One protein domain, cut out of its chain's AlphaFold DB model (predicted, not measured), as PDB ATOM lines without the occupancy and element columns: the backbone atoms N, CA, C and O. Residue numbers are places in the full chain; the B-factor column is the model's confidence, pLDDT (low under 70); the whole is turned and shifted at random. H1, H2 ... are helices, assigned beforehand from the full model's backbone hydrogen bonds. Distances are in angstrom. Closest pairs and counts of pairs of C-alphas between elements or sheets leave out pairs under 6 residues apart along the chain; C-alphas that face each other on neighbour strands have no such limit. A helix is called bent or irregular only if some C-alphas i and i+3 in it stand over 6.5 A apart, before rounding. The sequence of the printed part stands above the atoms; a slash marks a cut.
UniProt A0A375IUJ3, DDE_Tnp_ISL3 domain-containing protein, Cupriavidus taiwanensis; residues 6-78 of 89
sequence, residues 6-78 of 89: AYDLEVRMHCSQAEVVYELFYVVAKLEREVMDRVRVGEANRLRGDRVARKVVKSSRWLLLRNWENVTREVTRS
ATOM      1  N   ALA A   6      -6.875  21.781  20.075       93.06
ATOM      2  CA  ALA A   6      -6.136  20.614  19.593       93.06
ATOM      3  C   ALA A   6      -4.636  20.919  19.532       93.06
ATOM      4  O   ALA A   6      -3.820  20.119  19.973       93.06
ATOM      5  N   TYR A   7      -4.282  22.111  19.056       91.88
ATOM      6  CA  TYR A   7      -2.890  22.523  18.948       91.88
ATOM      7  C   TYR A   7      -2.250  22.781  20.322       91.88
ATOM      8  O   TYR A   7      -1.104  22.392  20.540       91.88
ATOM      9  N   ASP A   8      -3.004  23.323  21.284       92.19
ATOM     10  CA  ASP A   8      -2.546  23.456  22.676       92.19
ATOM     11  C   ASP A   8      -2.140  22.109  23.291       92.19
ATOM     12  O   ASP A   8      -1.157  22.031  24.033       92.19
ATOM     13  N   LEU A   9      -2.903  21.045  23.012       94.12
ATOM     14  CA  LEU A   9      -2.624  19.701  23.524       94.12
ATOM     15  C   LEU A   9      -1.334  19.135  22.925       94.12
ATOM     16  O   LEU A   9      -0.497  18.628  23.672       94.12
ATOM     17  N   GLU A  10      -1.140  19.293  21.616       95.06
ATOM     18  CA  GLU A  10       0.077  18.857  20.926       95.06
ATOM     19  C   GLU A  10       1.320  19.586  21.451       95.06
ATOM     20  O   GLU A  10       2.341  18.955  21.731       95.06
ATOM     21  N   VAL A  11       1.233  20.906  21.669       93.81
ATOM     22  CA  VAL A  11       2.342  21.689  22.238       93.81
ATOM     23  C   VAL A  11       2.677  21.210  23.647       93.81
ATOM     24  O   VAL A  11       3.848  21.026  23.964       93.81
ATOM     25  N   ARG A  12       1.675  20.931  24.485       91.50
ATOM     26  CA  ARG A  12       1.913  20.400  25.837       91.50
ATOM     27  C   ARG A  12       2.543  19.010  25.826       91.50
ATOM     28  O   ARG A  12       3.342  18.709  26.709       91.50
ATOM     29  N   MET A  13       2.179  18.173  24.857       95.50
ATOM     30  CA  MET A  13       2.678  16.803  24.748       95.50
ATOM     31  C   MET A  13       4.111  16.748  24.213       95.50
ATOM     32  O   MET A  13       4.938  16.008  24.744       95.50
ATOM     33  N   HIS A  14       4.415  17.528  23.175       96.25
ATOM     34  CA  HIS A  14       5.686  17.443  22.455       96.25
ATOM     35  C   HIS A  14       6.705  18.508  22.868       96.25
ATOM     36  O   HIS A  14       7.908  18.294  22.721       96.25
ATOM     37  N   CYS A  15       6.247  19.627  23.424       95.56
ATOM     38  CA  CYS A  15       7.069  20.773  23.797       95.56
ATOM     39  C   CYS A  15       6.795  21.165  25.256       95.56
ATOM     40  O   CYS A  15       6.321  22.260  25.543       95.56
ATOM     41  N   SER A  16       7.120  20.275  26.197       91.06
ATOM     42  CA  SER A  16       6.811  20.446  27.627       91.06
ATOM     43  C   SER A  16       7.437  21.684  28.286       91.06
ATOM     44  O   SER A  16       6.956  22.126  29.326       91.06
ATOM     45  N   GLN A  17       8.492  22.252  27.693       95.00
ATOM     46  CA  GLN A  17       9.132  23.492  28.154       95.00
ATOM     47  C   GLN A  17       8.622  24.754  27.437       95.00
ATOM     48  O   GLN A  17       9.068  25.852  27.761       95.00
ATOM     49  N   ALA A  18       7.740  24.623  26.444       94.25
ATOM     50  CA  ALA A  18       7.216  25.760  25.701       94.25
ATOM     51  C   ALA A  18       6.000  26.372  26.406       94.25
ATOM     52  O   ALA A  18       5.102  25.666  26.867       94.25
ATOM     53  N   GLU A  19       5.937  27.701  26.422       92.50
ATOM     54  CA  GLU A  19       4.763  28.433  26.887       92.50
ATOM     55  C   GLU A  19       3.833  28.772  25.719       92.50
ATOM     56  O   GLU A  19       4.248  29.300  24.684       92.50
ATOM     57  N   VAL A  20       2.541  28.490  25.896       90.50
ATOM     58  CA  VAL A  20       1.510  28.865  24.926       90.50
ATOM     59  C   VAL A  20       1.124  30.323  25.150       90.50
ATOM     60  O   VAL A  20       0.440  30.657  26.117       90.50
ATOM     61  N   VAL A  21       1.525  31.190  24.221       91.94
ATOM     62  CA  VAL A  21       1.128  32.603  24.205       91.94
ATOM     63  C   VAL A  21       0.094  32.827  23.106       91.94
ATOM     64  O   VAL A  21       0.372  32.665  21.909       91.94
ATOM     65  N   TYR A  22      -1.119  33.217  23.497       93.31
ATOM     66  CA  TYR A  22      -2.162  33.577  22.541       93.31
ATOM     67  C   TYR A  22      -1.940  34.972  21.978       93.31
ATOM     68  O   TYR A  22      -1.486  35.887  22.660       93.31
ATOM     69  N   GLU A  23      -2.281  35.127  20.707       92.06
ATOM     70  CA  GLU A  23      -2.244  36.425  20.055       92.06
ATOM     71  C   GLU A  23      -3.504  37.225  20.441       92.06
ATOM     72  O   GLU A  23      -4.613  36.684  20.529       92.06
ATOM     73  N   LEU A  24      -3.305  38.509  20.761       90.50
ATOM     74  CA  LEU A  24      -4.309  39.356  21.409       90.50
ATOM     75  C   LEU A  24      -5.603  39.449  20.595       90.50
ATOM     76  O   LEU A  24      -6.691  39.441  21.175       90.50
ATOM     77  N   PHE A  25      -5.511  39.514  19.266       88.56
ATOM     78  CA  PHE A  25      -6.688  39.611  18.415       88.56
ATOM     79  C   PHE A  25      -7.616  38.399  18.578       88.56
ATOM     80  O   PHE A  25      -8.826  38.589  18.735       88.56
ATOM     81  N   TYR A  26      -7.088  37.170  18.633       89.94
ATOM     82  CA  TYR A  26      -7.923  35.980  18.850       89.94
ATOM     83  C   TYR A  26      -8.598  35.968  20.223       89.94
ATOM     84  O   TYR A  26      -9.767  35.587  20.323       89.94
ATOM     85  N   VAL A  27      -7.902  36.434  21.266       90.56
ATOM     86  CA  VAL A  27      -8.460  36.540  22.622       90.56
ATOM     87  C   VAL A  27      -9.625  37.531  22.647       90.56
ATOM     88  O   VAL A  27     -10.718  37.200  23.114       90.56
ATOM     89  N   VAL A  28      -9.427  38.725  22.082       89.12
ATOM     90  CA  VAL A  28     -10.459  39.772  22.022       89.12
ATOM     91  C   VAL A  28     -11.654  39.319  21.179       89.12
ATOM     92  O   VAL A  28     -12.798  39.469  21.610       89.12
ATOM     93  N   ALA A  29     -11.416  38.699  20.018       89.94
ATOM     94  CA  ALA A  29     -12.478  38.203  19.147       89.94
ATOM     95  C   ALA A  29     -13.312  37.092  19.811       89.94
ATOM     96  O   ALA A  29     -14.533  37.032  19.631       89.94
ATOM     97  N   LYS A  30     -12.680  36.206  20.593       90.38
ATOM     98  CA  LYS A  30     -13.389  35.165  21.348       90.38
ATOM     99  C   LYS A  30     -14.224  35.768  22.474       90.38
ATOM    100  O   LYS A  30     -15.410  35.456  22.569       90.38
ATOM    101  N   LEU A  31     -13.649  36.681  23.261       89.75
ATOM    102  CA  LEU A  31     -14.353  37.395  24.331       89.75
ATOM    103  C   LEU A  31     -15.590  38.130  23.797       89.75
ATOM    104  O   LEU A  31     -16.674  38.029  24.374       89.75
ATOM    105  N   GLU A  32     -15.441  38.835  22.677       89.62
ATOM    106  CA  GLU A  32     -16.517  39.578  22.028       89.62
ATOM    107  C   GLU A  32     -17.709  38.673  21.680       89.62
ATOM    108  O   GLU A  32     -18.844  38.954  22.079       89.62
ATOM    109  N   ARG A  33     -17.448  37.579  20.955       89.31
ATOM    110  CA  ARG A  33     -18.493  36.662  20.479       89.31
ATOM    111  C   ARG A  33     -19.113  35.855  21.609       89.31
ATOM    112  O   ARG A  33     -20.327  35.667  21.641       89.31
ATOM    113  N   GLU A  34     -18.288  35.347  22.518       91.56
ATOM    114  CA  GLU A  34     -18.749  34.395  23.520       91.56
ATOM    115  C   GLU A  34     -19.268  35.081  24.772       91.56
ATOM    116  O   GLU A  34     -20.204  34.570  25.362       91.56
ATOM    117  N   VAL A  35     -18.731  36.213  25.212       91.19
ATOM    118  CA  VAL A  35     -19.130  36.809  26.498       91.19
ATOM    119  C   VAL A  35     -19.909  38.093  26.275       91.19
ATOM    120  O   VAL A  35     -21.059  38.206  26.711       91.19
ATOM    121  N   MET A  36     -19.315  39.041  25.549       90.56
ATOM    122  CA  MET A  36     -19.847  40.402  25.451       90.56
ATOM    123  C   MET A  36     -21.226  40.432  24.806       90.56
ATOM    124  O   MET A  36     -22.113  41.149  25.270       90.56
ATOM    125  N   ASP A  37     -21.442  39.622  23.770       90.19
ATOM    126  CA  ASP A  37     -22.743  39.546  23.118       90.19
ATOM    127  C   ASP A  37     -23.847  39.006  24.027       90.19
ATOM    128  O   ASP A  37     -24.935  39.589  24.077       90.19
ATOM    129  N   ARG A  38     -23.568  37.951  24.802       92.50
ATOM    130  CA  ARG A  38     -24.537  37.377  25.747       92.50
ATOM    131  C   ARG A  38     -24.892  38.369  26.850       92.50
ATOM    132  O   ARG A  38     -26.075  38.582  27.112       92.50
ATOM    133  N   VAL A  39     -23.887  39.020  27.440       92.31
ATOM    134  CA  VAL A  39     -24.090  40.043  28.478       92.31
ATOM    135  C   VAL A  39     -24.918  41.202  27.929       92.31
ATOM    136  O   VAL A  39     -25.941  41.563  28.508       92.31
ATOM    137  N   ARG A  40     -24.551  41.742  26.762       93.75
ATOM    138  CA  ARG A  40     -25.262  42.869  26.145       93.75
ATOM    139  C   ARG A  40     -26.718  42.533  25.821       93.75
ATOM    140  O   ARG A  40     -27.595  43.372  26.022       93.75
ATOM    141  N   VAL A  41     -26.993  41.330  25.313       93.25
ATOM    142  CA  VAL A  41     -28.368  40.870  25.053       93.25
ATOM    143  C   VAL A  41     -29.148  40.723  26.360       93.25
ATOM    144  O   VAL A  41     -30.288  41.185  26.432       93.25
ATOM    145  N   GLY A  42     -28.535  40.135  27.391       95.38
ATOM    146  CA  GLY A  42     -29.121  40.003  28.723       95.38
ATOM    147  C   GLY A  42     -29.525  41.353  29.314       95.38
ATOM    148  O   GLY A  42     -30.690  41.552  29.658       95.38
ATOM    149  N   GLU A  43     -28.603  42.315  29.334       94.75
ATOM    150  CA  GLU A  43     -28.858  43.660  29.861       94.75
ATOM    151  C   GLU A  43     -29.887  44.428  29.027       94.75
ATOM    152  O   GLU A  43     -30.812  45.036  29.569       94.75
ATOM    153  N   ALA A  44     -29.824  44.329  27.695       95.38
ATOM    154  CA  ALA A  44     -30.843  44.929  26.843       95.38
ATOM    155  C   ALA A  44     -32.241  44.368  27.154       95.38
ATOM    156  O   ALA A  44     -33.217  45.123  27.127       95.38
ATOM    157  N   ASN A  45     -32.355  43.067  27.442       96.94
ATOM    158  CA  ASN A  45     -33.614  42.410  27.797       96.94
ATOM    159  C   ASN A  45     -34.157  42.836  29.164       96.94
ATOM    160  O   ASN A  45     -35.371  43.021  29.272       96.94
ATOM    161  N   ARG A  46     -33.295  43.082  30.158       96.69
ATOM    162  CA  ARG A  46     -33.704  43.689  31.437       96.69
ATOM    163  C   ARG A  46     -34.312  45.077  31.225       96.69
ATOM    164  O   ARG A  46     -35.348  45.394  31.798       96.69
ATOM    165  N   LEU A  47     -33.749  45.854  30.301       96.94
ATOM    166  CA  LEU A  47     -34.207  47.202  29.949       96.94
ATOM    167  C   LEU A  47     -35.374  47.231  28.946       96.94
ATOM    168  O   LEU A  47     -35.598  48.246  28.293       96.94
ATOM    169  N   ARG A  48     -36.142  46.145  28.766       93.81
ATOM    170  CA  ARG A  48     -37.220  46.111  27.751       93.81
ATOM    171  C   ARG A  48     -38.258  47.235  27.897       93.81
ATOM    172  O   ARG A  48     -38.821  47.639  26.885       93.81
ATOM    173  N   GLY A  49     -38.500  47.706  29.123       96.38
ATOM    174  CA  GLY A  49     -39.446  48.787  29.421       96.38
ATOM    175  C   GLY A  49     -38.887  50.195  29.203       96.38
ATOM    176  O   GLY A  49     -39.660  51.127  29.019       96.38
ATOM    177  N   ASP A  50     -37.562  50.352  29.157       96.88
ATOM    178  CA  ASP A  50     -36.900  51.634  28.920       96.88
ATOM    179  C   ASP A  50     -36.244  51.631  27.537       96.88
ATOM    180  O   ASP A  50     -35.136  51.128  27.316       96.88
ATOM    181  N   ARG A  51     -36.948  52.219  26.567       94.12
ATOM    182  CA  ARG A  51     -36.497  52.261  25.173       94.12
ATOM    183  C   ARG A  51     -35.205  53.066  24.997       94.12
ATOM    184  O   ARG A  51     -34.420  52.733  24.106       94.12
ATOM    185  N   VAL A  52     -34.983  54.104  25.807       93.69
ATOM    186  CA  VAL A  52     -33.802  54.970  25.702       93.69
ATOM    187  C   VAL A  52     -32.583  54.227  26.235       93.69
ATOM    188  O   VAL A  52     -31.609  54.057  25.498       93.69
ATOM    189  N   ALA A  53     -32.665  53.684  27.451       92.31
ATOM    190  CA  ALA A  53     -31.576  52.914  28.046       92.31
ATOM    191  C   ALA A  53     -31.248  51.655  27.222       92.31
ATOM    192  O   ALA A  53     -30.081  51.367  26.941       92.31
ATOM    193  N   ARG A  54     -32.270  50.947  26.720       94.12
ATOM    194  CA  ARG A  54     -32.085  49.780  25.841       94.12
ATOM    195  C   ARG A  54     -31.360  50.131  24.543       94.12
ATOM    196  O   ARG A  54     -30.574  49.315  24.055       94.12
ATOM    197  N   LYS A  55     -31.607  51.313  23.963       91.88
ATOM    198  CA  LYS A  55     -30.903  51.778  22.756       91.88
ATOM    199  C   LYS A  55     -29.414  51.978  23.041       91.88
ATOM    200  O   LYS A  55     -28.602  51.502  22.251       91.88
ATOM    201  N   VAL A  56     -29.078  52.601  24.173       90.44
ATOM    202  CA  VAL A  56     -27.687  52.823  24.601       90.44
ATOM    203  C   VAL A  56     -26.954  51.490  24.727       90.44
ATOM    204  O   VAL A  56     -25.988  51.263  24.001       90.44
ATOM    205  N   VAL A  57     -27.474  50.557  25.533       91.31
ATOM    206  CA  VAL A  57     -26.841  49.242  25.751       91.31
ATOM    207  C   VAL A  57     -26.643  48.480  24.441       91.31
ATOM    208  O   VAL A  57     -25.583  47.896  24.207       91.31
ATOM    209  N   LYS A  58     -27.624  48.520  23.531       89.50
ATOM    210  CA  LYS A  58     -27.492  47.859  22.229       89.50
ATOM    211  C   LYS A  58     -26.379  48.452  21.363       89.50
ATOM    212  O   LYS A  58     -25.748  47.676  20.645       89.50
ATOM    213  N   SER A  59     -26.134  49.762  21.438       86.62
ATOM    214  CA  SER A  59     -25.075  50.453  20.686       86.62
ATOM    215  C   SER A  59     -23.678  50.359  21.310       86.62
ATOM    216  O   SER A  59     -22.690  50.603  20.623       86.62
ATOM    217  N   SER A  60     -23.565  49.945  22.574       86.06
ATOM    218  CA  SER A  60     -22.312  49.989  23.340       86.06
ATOM    219  C   SER A  60     -21.328  48.841  23.076       86.06
ATOM    220  O   SER A  60     -20.393  48.671  23.848       86.06
ATOM    221  N   ARG A  61     -21.479  48.052  22.001       83.38
ATOM    222  CA  ARG A  61     -20.639  46.860  21.732       83.38
ATOM    223  C   ARG A  61     -19.138  47.139  21.874       83.38
ATOM    224  O   ARG A  61     -18.453  46.441  22.608       83.38
ATOM    225  N   TRP A  62     -18.649  48.173  21.194       79.94
ATOM    226  CA  TRP A  62     -17.226  48.521  21.180       79.94
ATOM    227  C   TRP A  62     -16.769  49.250  22.439       79.94
ATOM    228  O   TRP A  62     -15.596  49.166  22.781       79.94
ATOM    229  N   LEU A  63     -17.682  49.933  23.139       82.06
ATOM    230  CA  LEU A  63     -17.384  50.583  24.416       82.06
ATOM    231  C   LEU A  63     -16.950  49.547  25.453       82.06
ATOM    232  O   LEU A  63     -15.995  49.770  26.184       82.06
ATOM    233  N   LEU A  64     -17.619  48.393  25.468       76.56
ATOM    234  CA  LEU A  64     -17.331  47.336  26.429       76.56
ATOM    235  C   LEU A  64     -16.002  46.600  26.157       76.56
ATOM    236  O   LEU A  64     -15.559  45.827  26.997       76.56
ATOM    237  N   LEU A  65     -15.379  46.821  24.995       79.31
ATOM    238  CA  LEU A  65     -14.056  46.289  24.646       79.31
ATOM    239  C   LEU A  65     -12.924  47.295  24.921       79.31
ATOM    240  O   LEU A  65     -11.769  47.020  24.602       79.31
ATOM    241  N   ARG A  66     -13.230  48.483  25.457       78.94
ATOM    242  CA  ARG A  66     -12.222  49.497  25.793       78.94
ATOM    243  C   ARG A  66     -11.683  49.285  27.203       78.94
ATOM    244  O   ARG A  66     -12.414  48.860  28.093       78.94
ATOM    245  N   ASN A  67     -10.422  49.671  27.411       81.62
ATOM    246  CA  ASN A  67      -9.907  49.880  28.761       81.62
ATOM    247  C   ASN A  67     -10.707  51.021  29.411       81.62
ATOM    248  O   ASN A  67     -10.838  52.091  28.813       81.62
ATOM    249  N   TRP A  68     -11.241  50.770  30.607       79.38
ATOM    250  CA  TRP A  68     -12.090  51.692  31.359       79.38
ATOM    251  C   TRP A  68     -11.405  53.042  31.615       79.38
ATOM    252  O   TRP A  68     -12.059  54.076  31.525       79.38
ATOM    253  N   GLU A  69     -10.086  53.039  31.826       83.12
ATOM    254  CA  GLU A  69      -9.265  54.241  32.043       83.12
ATOM    255  C   GLU A  69      -9.284  55.178  30.829       83.12
ATOM    256  O   GLU A  69      -9.191  56.395  30.962       83.12
ATOM    257  N   ASN A  70      -9.483  54.615  29.635       77.94
ATOM    258  CA  ASN A  70      -9.497  55.343  28.368       77.94
ATOM    259  C   ASN A  70     -10.915  55.743  27.924       77.94
ATOM    260  O   ASN A  70     -11.105  56.262  26.818       77.94
ATOM    261  N   VAL A  71     -11.936  55.497  28.753       80.06
ATOM    262  CA  VAL A  71     -13.326  55.850  28.453       80.06
ATOM    263  C   VAL A  71     -13.596  57.293  28.880       80.06
ATOM    264  O   VAL A  71     -14.072  57.570  29.978       80.06
ATOM    265  N   THR A  72     -13.332  58.236  27.975       76.81
ATOM    266  CA  THR A  72     -13.709  59.647  28.152       76.81
ATOM    267  C   THR A  72     -15.016  59.979  27.421       76.81
ATOM    268  O   THR A  72     -15.454  59.277  26.499       76.81
ATOM    269  N   ARG A  73     -15.669  61.085  27.812       67.62
ATOM    270  CA  ARG A  73     -16.907  61.574  27.165       67.62
ATOM    271  C   ARG A  73     -16.734  61.840  25.666       67.62
ATOM    272  O   ARG A  73     -17.689  61.677  24.906       67.62
ATOM    273  N   GLU A  74     -15.540  62.248  25.254       62.69
ATOM    274  CA  GLU A  74     -15.196  62.558  23.864       62.69
ATOM    275  C   GLU A  74     -15.013  61.278  23.042       62.69
ATOM    276  O   GLU A  74     -15.648  61.114  21.997       62.69
ATOM    277  N   VAL A  75     -14.257  60.314  23.578       59.00
ATOM    278  CA  VAL A  75     -14.015  59.002  22.955       59.00
ATOM    279  C   VAL A  75     -15.317  58.212  22.783       59.00
ATOM    280  O   VAL A  75     -15.516  57.562  21.759       59.00
ATOM    281  N   THR A  76     -16.251  58.328  23.733       56.28
ATOM    282  CA  THR A  76     -17.545  57.618  23.714       56.28
ATOM    283  C   THR A  76     -18.485  58.088  22.592       56.28
ATOM    284  O   THR A  76     -19.293  57.303  22.095       56.28
ATOM    285  N   ARG A  77     -18.398  59.359  22.165       51.41
ATOM    286  CA  ARG A  77     -19.231  59.916  21.076       51.41
ATOM    287  C   ARG A  77     -18.724  59.543  19.692       51.41
ATOM    288  O   ARG A  77     -19.516  59.383  18.765       51.41
ATOM    289  N   SER A  78     -17.412  59.407  19.549       48.88
ATOM    290  CA  SER A  78     -16.820  58.934  18.314       48.88
ATOM    291  C   SER A  78     -16.968  57.415  18.260       48.88
ATOM    292  O   SER A  78     -16.264  56.694  18.956       48.88
TER     293      SER A  78
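This is residues 6 to 78 of the 89 residues of the protein "DDE_Tnp_ISL3 domain-containing protein" of Cupriavidus taiwanensis (UniProt A0A375IUJ3). An open, drawn-out chain of helices has a long bent helix, H2, along much of its length, with H3 folding back beside the far arm of H2 as a helical hairpin. Short H1 lies off at the other end on an extended link, and after H3 a long link leads to short H4, away from the other helices. The printed part has 73 residues with four named helices, H1 H2 H3 H4 in chain order, and no named strand; the class is all helix. It is extended, with a radius of gyration of the C-alphas of 18.0 A, and spans 55 by 27 by 14 A, only just flat.

H1, residues 6 to 14, begins at C-alpha 6 (-6.136, 20.614, 19.593) and is 12.6 A long. H2, residues 24 to 46, was assigned as one helix by its hydrogen bonds but is bent: C-alphas 34 and 37 are 6.5 A apart. Its arms are H2a, residues 24 to 34, 15.4 A, and H2b, residues 37 to 46, 14.4 A, ending at C-alpha 46 (-33.704, 43.689, 31.437). H3, residues 51 to 59, measures 12.4 A. H4, residues 73 to 77, measures 6.7 A and ends at C-alpha 77 (-19.231, 59.916, 21.076).

H1 is apart from H2a. The lines of H2a and H2b stand at a steep tilt of 37 degrees, only just past shallow. H2b and H3, a hairpin, touch; their closest C-alphas, of Ala 44 and Arg 54, are 5.1 A apart. They run opposite ways at a shallow tilt of 3 degrees. H4 is apart from H3 and from H2b. In H1, H2a, H2b and H3 every O i to N i+4 pair is within hydrogen-bond range; in H4 0 of 1 is, beside 1 of 2 O i to N i+3 pairs.

The C-alphas of His 14 and Gly 49, the two farthest apart, are 55.4 A from each other. Residues 13 to 18 stand free, as do residues 22 to 27, of which 24 to 27 belong to H2. The link from H3 to H4, 13 residues, is long. The printed part has no cut. Residues 73 to 78 have pLDDT under 70.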